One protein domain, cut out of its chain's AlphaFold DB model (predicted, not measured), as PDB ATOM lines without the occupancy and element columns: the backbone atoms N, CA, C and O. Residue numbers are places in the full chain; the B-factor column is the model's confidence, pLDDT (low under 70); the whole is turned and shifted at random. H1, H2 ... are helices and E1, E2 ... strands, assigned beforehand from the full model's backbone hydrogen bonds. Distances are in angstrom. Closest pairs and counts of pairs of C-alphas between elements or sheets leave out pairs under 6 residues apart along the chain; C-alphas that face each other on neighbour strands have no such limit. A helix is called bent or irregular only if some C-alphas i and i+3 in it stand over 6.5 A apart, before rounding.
ATOM      1  N   TYR A   4     101.663 125.020 117.330       71.00
ATOM      2  CA  TYR A   4     101.854 125.426 118.720       71.00
ATOM      3  C   TYR A   4     102.188 126.914 118.826       71.00
ATOM      4  O   TYR A   4     101.582 127.632 119.620       71.00
ATOM      5  N   ASP A   5     103.078 127.403 117.970       68.25
ATOM      6  CA  ASP A   5     103.445 128.819 117.935       68.25
ATOM      7  C   ASP A   5     102.251 129.720 117.557       68.25
ATOM      8  O   ASP A   5     102.068 130.804 118.114       68.25
ATOM      9  N   ILE A   6     101.388 129.248 116.643       68.06
ATOM     10  CA  ILE A   6     100.138 129.938 116.280       68.06
ATOM     11  C   ILE A   6      99.205 129.999 117.494       68.06
ATOM     12  O   ILE A   6      98.659 131.059 117.803       68.06
ATOM     13  N   ALA A   7      99.043 128.881 118.208       67.94
ATOM     14  CA  ALA A   7      98.224 128.828 119.414       67.94
ATOM     15  C   ALA A   7      98.760 129.759 120.512       67.94
ATOM     16  O   ALA A   7      97.968 130.429 121.173       67.94
ATOM     17  N   LEU A   8     100.083 129.864 120.671       70.69
ATOM     18  CA  LEU A   8     100.716 130.770 121.629       70.69
ATOM     19  C   LEU A   8     100.441 132.243 121.289       70.69
ATOM     20  O   LEU A   8     100.076 133.018 122.174       70.69
ATOM     21  N   LEU A   9     100.544 132.617 120.009       69.88
ATOM     22  CA  LEU A   9     100.219 133.965 119.531       69.88
ATOM     23  C   LEU A   9      98.735 134.305 119.759       69.88
ATOM     24  O   LEU A   9      98.396 135.426 120.133       69.88
ATOM     25  N   MET A  10      97.839 133.334 119.551       72.81
ATOM     26  CA  MET A  10      96.401 133.516 119.774       72.81
ATOM     27  C   MET A  10      96.023 133.557 121.259       72.81
ATOM     28  O   MET A  10      95.074 134.258 121.610       72.81
ATOM     29  N   ALA A  11      96.741 132.828 122.118       68.44
ATOM     30  CA  ALA A  11      96.486 132.757 123.556       68.44
ATOM     31  C   ALA A  11      97.038 133.970 124.327       68.44
ATOM     32  O   ALA A  11      96.420 134.405 125.297       68.44
ATOM     33  N   ASN A  12      98.155 134.557 123.883       65.00
ATOM     34  CA  ASN A  12      98.794 135.715 124.523       65.00
ATOM     35  C   ASN A  12      98.215 137.056 124.034       65.00
ATOM     36  O   ASN A  12      98.938 137.948 123.587       65.00
ATOM     37  N   GLN A  13      96.892 137.209 124.113       69.19
ATOM     38  CA  GLN A  13      96.217 138.465 123.778       69.19
ATOM     39  C   GLN A  13      96.435 139.487 124.899       69.19
ATOM     40  O   GLN A  13      95.698 139.510 125.884       69.19
ATOM     41  N   ASP A  14      97.445 140.343 124.755       72.56
ATOM     42  CA  ASP A  14      97.570 141.547 125.576       72.56
ATOM     43  C   ASP A  14      96.405 142.503 125.235       72.56
ATOM     44  O   ASP A  14      96.304 142.946 124.085       72.56
ATOM     45  N   PRO A  15      95.528 142.866 126.193       74.81
ATOM     46  CA  PRO A  15      94.407 143.773 125.943       74.81
ATOM     47  C   PRO A  15      94.832 145.142 125.396       74.81
ATOM     48  O   PRO A  15      94.051 145.807 124.715       74.81
ATOM     49  N   SER A  16      96.066 145.572 125.675       78.75
ATOM     50  CA  SER A  16      96.625 146.825 125.163       78.75
ATOM     51  C   SER A  16      97.111 146.722 123.711       78.75
ATOM     52  O   SER A  16      97.257 147.744 123.033       78.75
ATOM     53  N   ARG A  17      97.324 145.503 123.196       73.38
ATOM     54  CA  ARG A  17      97.780 145.222 121.826       73.38
ATOM     55  C   ARG A  17      96.969 144.054 121.238       73.38
ATOM     56  O   ARG A  17      97.492 142.957 121.053       73.38
ATOM     57  N   PRO A  18      95.675 144.276 120.944       78.88
ATOM     58  CA  PRO A  18      94.808 143.211 120.466       78.88
ATOM     59  C   PRO A  18      95.272 142.705 119.102       78.88
ATOM     60  O   PRO A  18      95.708 143.487 118.246       78.88
ATOM     61  N   LEU A  19      95.115 141.400 118.888       82.50
ATOM     62  CA  LEU A  19      95.403 140.764 117.610       82.50
ATOM     63  C   LEU A  19      94.464 141.308 116.526       82.50
ATOM     64  O   LEU A  19      93.250 141.397 116.723       82.50
ATOM     65  N   LYS A  20      95.013 141.661 115.362       86.06
ATOM     66  CA  LYS A  20      94.246 142.169 114.216       86.06
ATOM     67  C   LYS A  20      94.461 141.295 112.995       86.06
ATOM     68  O   LYS A  20      95.577 140.855 112.735       86.06
ATOM     69  N   MET A  21      93.397 141.120 112.218       87.50
ATOM     70  CA  MET A  21      93.469 140.507 110.899       87.50
ATOM     71  C   MET A  21      93.707 141.587 109.839       87.50
ATOM     72  O   MET A  21      93.054 142.632 109.845       87.50
ATOM     73  N   ARG A  22      94.658 141.342 108.942       90.25
ATOM     74  CA  ARG A  22      94.964 142.182 107.780       90.25
ATOM     75  C   ARG A  22      95.129 141.313 106.540       90.25
ATOM     76  O   ARG A  22      95.201 140.092 106.635       90.25
ATOM     77  N   TYR A  23      95.230 141.962 105.391       90.88
ATOM     78  CA  TYR A  23      95.576 141.327 104.130       90.88
ATOM     79  C   TYR A  23      96.855 141.945 103.573       90.88
ATOM     80  O   TYR A  23      97.225 143.064 103.943       90.88
ATOM     81  N   GLY A  24      97.532 141.212 102.701       91.25
ATOM     82  CA  GLY A  24      98.704 141.708 101.998       91.25
ATOM     83  C   GLY A  24      99.066 140.838 100.809       91.25
ATOM     84  O   GLY A  24      98.463 139.786 100.583       91.25
ATOM     85  N   THR A  25     100.057 141.295 100.056       91.06
ATOM     86  CA  THR A  25     100.586 140.594  98.884       91.06
ATOM     87  C   THR A  25     102.044 140.236  99.116       91.06
ATOM     88  O   THR A  25     102.838 141.057  99.578       91.06
ATOM     89  N   VAL A  26     102.409 138.997  98.812       90.12
ATOM     90  CA  VAL A  26     103.766 138.487  99.012       90.12
ATOM     91  C   VAL A  26     104.712 139.117  97.994       90.12
ATOM     92  O   VAL A  26     104.525 138.980  96.787       90.12
ATOM     93  N   ALA A  27     105.755 139.783  98.478       90.75
ATOM     94  CA  ALA A  27     106.782 140.415  97.655       90.75
ATOM     95  C   ALA A  27     107.988 139.500  97.404       90.75
ATOM     96  O   ALA A  27     108.547 139.514  96.306       90.75
ATOM     97  N   ASP A  28     108.381 138.704  98.402       88.06
ATOM     98  CA  ASP A  28     109.492 137.754  98.313       88.06
ATOM     99  C   ASP A  28     109.318 136.603  99.316       88.06
ATOM    100  O   ASP A  28     108.825 136.796 100.430       88.06
ATOM    101  N   ASN A  29     109.737 135.400  98.921       84.88
ATOM    102  CA  ASN A  29     109.689 134.194  99.741       84.88
ATOM    103  C   ASN A  29     111.035 133.453  99.833       84.88
ATOM    104  O   ASN A  29     111.056 132.332 100.343       84.88
ATOM    105  N   THR A  30     112.151 134.027  99.379       82.69
ATOM    106  CA  THR A  30     113.448 133.322  99.346       82.69
ATOM    107  C   THR A  30     114.150 133.236 100.710       82.69
ATOM    108  O   THR A  30     114.849 132.260 100.977       82.69
ATOM    109  N   GLY A  31     113.927 134.206 101.604       83.06
ATOM    110  CA  GLY A  31     114.564 134.285 102.931       83.06
ATOM    111  C   GLY A  31     113.992 133.342 104.000       83.06
ATOM    112  O   GLY A  31     113.137 132.509 103.734       83.06
ATOM    113  N   SER A  32     114.426 133.465 105.258       84.12
ATOM    114  CA  SER A  32     113.830 132.716 106.386       84.12
ATOM    115  C   SER A  32     112.425 133.217 106.755       84.12
ATOM    116  O   SER A  32     111.582 132.437 107.196       84.12
ATOM    117  N   LEU A  33     112.159 134.503 106.515       86.50
ATOM    118  CA  LEU A  33     110.857 135.153 106.657       86.50
ATOM    119  C   LEU A  33     110.278 135.484 105.278       86.50
ATOM    120  O   LEU A  33     111.009 135.664 104.304       86.50
ATOM    121  N   LEU A  34     108.955 135.529 105.203       88.25
ATOM    122  CA  LEU A  34     108.196 135.999 104.053       88.25
ATOM    123  C   LEU A  34     108.210 137.527 104.048       88.25
ATOM    124  O   LEU A  34     107.937 138.131 105.079       88.25
ATOM    125  N   GLN A  35     108.478 138.163 102.916       92.94
ATOM    126  CA  GLN A  35     108.296 139.608 102.783       92.94
ATOM    127  C   GLN A  35     106.915 139.860 102.197       92.94
ATOM    128  O   GLN A  35     106.625 139.421 101.083       92.94
ATOM    129  N   VAL A  36     106.052 140.548 102.938       92.25
ATOM    130  CA  VAL A  36     104.678 140.854 102.516       92.25
ATOM    131  C   VAL A  36     104.498 142.359 102.505       92.25
ATOM    132  O   VAL A  36     104.929 143.017 103.442       92.25
ATOM    133  N   VAL A  37     103.848 142.907 101.483       94.44
ATOM    134  CA  VAL A  37     103.359 144.291 101.491       94.44
ATOM    135  C   VAL A  37     101.923 144.260 102.018       94.44
ATOM    136  O   VAL A  37     101.045 143.746 101.315       94.44
ATOM    137  N   PRO A  38     101.655 144.720 103.255       93.25
ATOM    138  CA  PRO A  38     100.292 144.804 103.763       93.25
ATOM    139  C   PRO A  38      99.476 145.822 102.968       93.25
ATOM    140  O   PRO A  38     100.002 146.836 102.508       93.25
ATOM    141  N   ASP A  39      98.171 145.594 102.858       91.25
ATOM    142  CA  ASP A  39      97.291 146.512 102.137       91.25
ATOM    143  C   ASP A  39      97.336 147.923 102.731       91.25
ATOM    144  O   ASP A  39      97.276 148.118 103.949       91.25
ATOM    145  N   GLY A  40      97.435 148.917 101.845       89.19
ATOM    146  CA  GLY A  40      97.566 150.326 102.219       89.19
ATOM    147  C   GLY A  40      98.973 150.743 102.659       89.19
ATOM    148  O   GLY A  40      99.145 151.878 103.097       89.19
ATOM    149  N   GLN A  41      99.971 149.863 102.549       90.69
ATOM    150  CA  GLN A  41     101.383 150.183 102.769       90.69
ATOM    151  C   GLN A  41     102.184 150.051 101.470       90.69
ATOM    152  O   GLN A  41     101.768 149.381 100.528       90.69
ATOM    153  N   THR A  42     103.340 150.710 101.422       89.44
ATOM    154  CA  THR A  42     104.274 150.658 100.285       89.44
ATOM    155  C   THR A  42     105.514 149.820 100.578       89.44
ATOM    156  O   THR A  42     106.188 149.378  99.652       89.44
ATOM    157  N   GLU A  43     105.824 149.608 101.856       94.00
ATOM    158  CA  GLU A  43     107.002 148.871 102.306       94.00
ATOM    159  C   GLU A  43     106.661 147.426 102.674       94.00
ATOM    160  O   GLU A  43     105.548 147.096 103.093       94.00
ATOM    161  N   THR A  44     107.651 146.551 102.516       93.00
ATOM    162  CA  THR A  44     107.560 145.150 102.916       93.00
ATOM    163  C   THR A  44     107.733 144.996 104.418       93.00
ATOM    164  O   THR A  44     108.655 145.548 105.012       93.00
ATOM    165  N   THR A  45     106.890 144.164 105.011       91.62
ATOM    166  CA  THR A  45     106.996 143.724 106.396       91.62
ATOM    167  C   THR A  45     107.467 142.267 106.429       91.62
ATOM    168  O   THR A  45     106.940 141.449 105.666       91.62
ATOM    169  N   PRO A  46     108.430 141.910 107.298       91.56
ATOM    170  CA  PRO A  46     108.825 140.525 107.493       91.56
ATOM    171  C   PRO A  46     107.735 139.767 108.260       91.56
ATOM    172  O   PRO A  46     107.295 140.177 109.331       91.56
ATOM    173  N   VAL A  47     107.314 138.639 107.704       88.31
ATOM    174  CA  VAL A  47     106.202 137.824 108.182       88.31
ATOM    175  C   VAL A  47     106.655 136.378 108.312       88.31
ATOM    176  O   VAL A  47     107.383 135.850 107.470       88.31
ATOM    177  N   VAL A  48     106.217 135.694 109.362       84.62
ATOM    178  CA  VAL A  48     106.511 134.267 109.498       84.62
ATOM    179  C   VAL A  48     105.782 133.463 108.415       84.62
ATOM    180  O   VAL A  48     104.589 133.644 108.177       84.62
ATOM    181  N   LYS A  49     106.519 132.564 107.754       77.69
ATOM    182  CA  LYS A  49     106.013 131.709 106.676       77.69
ATOM    183  C   LYS A  49     105.050 130.642 107.216       77.69
ATOM    184  O   LYS A  49     105.473 129.766 107.967       77.69
ATOM    185  N   CYS A  50     103.806 130.656 106.744       71.44
ATOM    186  CA  CYS A  50     102.898 129.502 106.745       71.44
ATOM    187  C   CYS A  50     102.548 129.142 105.310       71.44
ATOM    188  O   CYS A  50     102.519 130.039 104.484       71.44
ATOM    189  N   CYS A  51     102.167 127.889 105.041       67.31
ATOM    190  CA  CYS A  51     101.274 127.573 103.923       67.31
ATOM    191  C   CYS A  51     101.896 127.716 102.505       67.31
ATOM    192  O   CYS A  51     101.171 127.742 101.521       67.31
ATOM    193  N   HIS A  52     103.232 127.773 102.400       75.56
ATOM    194  CA  HIS A  52     104.020 127.873 101.150       75.56
ATOM    195  C   HIS A  52     103.616 128.979 100.135       75.56
ATOM    196  O   HIS A  52     103.549 128.694  98.942       75.56
ATOM    197  N   PRO A  53     103.409 130.239 100.562       79.56
ATOM    198  CA  PRO A  53     103.106 131.356  99.680       79.56
ATOM    199  C   PRO A  53     104.221 131.607  98.672       79.56
ATOM    200  O   PRO A  53     105.413 131.600  99.010       79.56
ATOM    201  N   LEU A  54     103.818 131.912  97.449       80.44
ATOM    202  CA  LEU A  54     104.665 132.420  96.388       80.44
ATOM    203  C   LEU A  54     104.565 133.938  96.277       80.44
ATOM    204  O   LEU A  54     103.618 134.567  96.740       80.44
ATOM    205  N   LYS A  55     105.578 134.541  95.650       85.19
ATOM    206  CA  LYS A  55     105.537 135.954  95.271       85.19
ATOM    207  C   LYS A  55     104.299 136.221  94.410       85.19
ATOM    208  O   LYS A  55     104.083 135.524  93.427       85.19
ATOM    209  N   GLY A  56     103.535 137.250  94.766       80.44
ATOM    210  CA  GLY A  56     102.264 137.603  94.128       80.44
ATOM    211  C   GLY A  56     101.028 137.064  94.848       80.44
ATOM    212  O   GLY A  56      99.946 137.619  94.665       80.44
ATOM    213  N   ASP A  57     101.174 136.064  95.721       85.25
ATOM    214  CA  ASP A  57     100.043 135.520  96.467       85.25
ATOM    215  C   ASP A  57      99.445 136.551  97.426       85.25
ATOM    216  O   ASP A  57     100.152 137.295  98.117       85.25
ATOM    217  N   ARG A  58      98.117 136.545  97.526       88.06
ATOM    218  CA  ARG A  58      97.376 137.231  98.581       88.06
ATOM    219  C   ARG A  58      97.367 136.379  99.832       88.06
ATOM    220  O   ARG A  58      96.996 135.204  99.804       88.06
ATOM    221  N   VAL A  59      97.698 137.007 100.951       88.44
ATOM    222  CA  VAL A  59      97.749 136.359 102.259       88.44
ATOM    223  C   VAL A  59      96.867 137.070 103.273       88.44
ATOM    224  O   VAL A  59      96.698 138.290 103.235       88.44
ATOM    225  N   ILE A  60      96.334 136.289 104.211       89.50
ATOM    226  CA  ILE A  60      95.770 136.801 105.459       89.50
ATOM    227  C   ILE A  60      96.885 136.862 106.499       89.50
ATOM    228  O   ILE A  60      97.613 135.889 106.707       89.50
ATOM    229  N   LEU A  61      96.974 138.001 107.177       87.94
ATOM    230  CA  LEU A  61      97.954 138.302 108.208       87.94
ATOM    231  C   LEU A  61      97.268 138.419 109.573       87.94
ATOM    232  O   LEU A  61      96.268 139.125 109.704       87.94
ATOM    233  N   LEU A  62      97.843 137.788 110.593       87.81
ATOM    234  CA  LEU A  62      97.597 138.099 111.998       87.81
ATOM    235  C   LEU A  62      98.705 139.014 112.507       87.81
ATOM    236  O   LEU A  62      99.886 138.763 112.263       87.81
ATOM    237  N   VAL A  63      98.313 140.081 113.200       85.50
ATOM    238  CA  VAL A  63      99.229 141.147 113.607       85.50
ATOM    239  C   VAL A  63      99.001 141.526 115.061       85.50
ATOM    240  O   VAL A  63      97.883 141.892 115.432       85.50
ATOM    241  N   ASN A  64     100.071 141.521 115.855       82.00
ATOM    242  CA  ASN A  64     100.102 142.102 117.194       82.00
ATOM    243  C   ASN A  64     101.261 143.101 117.290       82.00
ATOM    244  O   ASN A  64     102.396 142.729 117.584       82.00
ATOM    245  N   GLY A  65     100.976 144.382 117.034       75.81
ATOM    246  CA  GLY A  65     101.947 145.471 117.147       75.81
ATOM    247  C   GLY A  65     103.176 145.292 116.247       75.81
ATOM    248  O   GLY A  65     103.207 145.813 115.136       75.81
ATOM    249  N   THR A  66     104.188 144.592 116.759       75.81
ATOM    250  CA  THR A  66     105.476 144.306 116.109       75.81
ATOM    251  C   THR A  66     105.554 142.926 115.456       75.81
ATOM    252  O   THR A  66     106.433 142.711 114.629       75.81
ATOM    253  N   GLU A  67     104.660 141.995 115.795       80.25
ATOM    254  CA  GLU A  67     104.691 140.620 115.285       80.25
ATOM    255  C   GLU A  67     103.668 140.417 114.169       80.25
ATOM    256  O   GLU A  67     102.511 140.833 114.291       80.25
ATOM    257  N   TRP A  68     104.107 139.771 113.087       84.62
ATOM    258  CA  TRP A  68     103.308 139.522 111.891       84.62
ATOM    259  C   TRP A  68     103.425 138.059 111.465       84.62
ATOM    260  O   TRP A  68     104.521 137.528 111.262       84.62
ATOM    261  N   LEU A  69     102.275 137.416 111.280       82.19
ATOM    262  CA  LEU A  69     102.164 136.015 110.889       82.19
ATOM    263  C   LEU A  69     101.224 135.876 109.691       82.19
ATOM    264  O   LEU A  69     100.080 136.321 109.751       82.19
ATOM    265  N   ALA A  70     101.674 135.217 108.625       79.81
ATOM    266  CA  ALA A  70     100.796 134.805 107.538       79.81
ATOM    267  C   ALA A  70     100.098 133.519 107.970       79.81
ATOM    268  O   ALA A  70     100.769 132.561 108.341       79.81
ATOM    269  N   ILE A  71      98.767 133.497 107.936       80.00
ATOM    270  CA  ILE A  71      97.978 132.342 108.397       80.00
ATOM    271  C   ILE A  71      97.249 131.607 107.284       80.00
ATOM    272  O   ILE A  71      96.805 130.480 107.482       80.00
ATOM    273  N   SER A  72      97.097 132.237 106.125       77.94
ATOM    274  CA  SER A  72      96.461 131.614 104.974       77.94
ATOM    275  C   SER A  72      96.869 132.322 103.694       77.94
ATOM    276  O   SER A  72      97.062 133.540 103.690       77.94
ATOM    277  N   VAL A  73      96.959 131.551 102.617       78.38
ATOM    278  CA  VAL A  73      97.041 132.045 101.245       78.38
ATOM    279  C   VAL A  73      95.626 131.995 100.677       78.38
ATOM    280  O   VAL A  73      95.031 130.923 100.603       78.38
ATOM    281  N   ILE A  74      95.062 133.151 100.331       72.25
ATOM    282  CA  ILE A  74      93.660 133.283  99.886       72.25
ATOM    283  C   ILE A  74      93.505 133.404  98.373       72.25
ATOM    284  O   ILE A  74      92.384 133.403  97.870       72.25
ATOM    285  N   GLY A  75      94.611 133.510  97.646       58.25
ATOM    286  CA  GLY A  75      94.589 133.542  96.195       58.25
ATOM    287  C   GLY A  75      95.827 134.206  95.626       58.25
ATOM    288  O   GLY A  75      96.156 135.337  95.959       58.25
ATOM    289  N   GLY A  76      96.489 133.497  94.737       56.38
ATOM    290  CA  GLY A  76      97.434 134.009  93.758       56.38
ATOM    291  C   GLY A  76      97.234 133.182  92.497       56.38
ATOM    292  O   GLY A  76      96.432 132.237  92.501       56.38
TER     293      GLY A  76
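What this domain is: This is residues 4 to 76 of the 196 residues of an uncharacterized protein of Gordonibacter pamelaeae (UniProt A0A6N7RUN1). The domain is a small, nearly closed barrel of five strands, made by one strongly twisted antiparallel sheet that curls round until its edge strands E3 and E5 come close, with the longer bent strands E1 and E5 helping to wrap it. A short helix, H1, lies off one end of this barrel and only grazes it beside E4 and E5. The printed part has 73 residues, with one named helix and five named strands in the order H1, E1, E2, E3, E4, E5; the class is mostly strand. The sheet's order is E3, E2, E1, E4, E5, and its strands are all antiparallel. The whole is compact, with a radius of gyration of the C-alphas of 11.8 A and spans of 33 by 27 by 21 A.

How they stand to each other: The sheet is made of E1, residues 20 to 28, E2, residues 34 to 38, E3, residues 45 to 47, E4, residues 58 to 64, and E5, residues 67 to 75. From edge to edge its strands' lines turn by 80 degrees and the way across it turns by 105 degrees, and it is curled like part of a barrel. It is a folded sheet, one sheet bent back on itself into two leaves: E3 and E2 face E4 and E5, with 31 pairs of C-alphas within 11 A and E1 as the hinge. E1 bends by 60 degrees at residue 25, and E5 bends by 56 degrees at residue 72. E1 and E4 are antiparallel at 128 degrees, with N 22 and O 61 at 2.8 A and N 59 and O 24 at 2.9 A, within hydrogen-bond range. E1 and E2 form a hairpin at 121 degrees, with N 27 and O 35 2.8 A apart. E2 and E3 form a hairpin at 129 degrees, with N 47 and O 34 2.7 A apart. E4 and E5 form a hairpin at 158 degrees, with N 62 and O 69 at 2.8 A and N 58 and O 75 at 2.8 A. E1, E2 and E3 are a meander, each strand the antiparallel neighbour of the one before; with E4 they make a Greek key, in which the first strand is the antiparallel neighbour of the fourth. Between the edge strands E3 and E5 there are 6 pairs of C-alphas within 8 A, the closest being those of Val 47 and Trp 68, 5.0 A apart. E3 and E4 are only just apart, at 8.3 A. H1, residues 4 to 11, is on the sheet but only grazes it with residues 6 to 10, and is near E4 and E5. In H1 every O i to N i+4 pair is within hydrogen-bond range.

Where its parts are: E1 runs 22.5 A from C-alpha 20 at (94.246, 142.169, 114.216) to C-alpha 28. E2 measures 11.8 A and E3 6.2 A from first to last C-alpha. E4 measures 19.4 A, and E5 runs 22.7 A to C-alpha 75 at (94.589, 133.542, 96.195). H1 begins at C-alpha 4 at (101.854, 125.426, 118.720) and is 10.3 A long.

The domain as a whole: The two C-alphas farthest apart are those of Pro 15 and Thr 30, at 34.3 A. The printed part has no cut. The links E1 to E2 and E4 to E5 are tight, those from H1 to E1, E2 to E3 and E3 to E4 are short, and there is no long link. The mean pLDDT of the printed part is 81.6; residues 5 to 7, 9, 11 to 13, 51 and 75 to 76 are under 70.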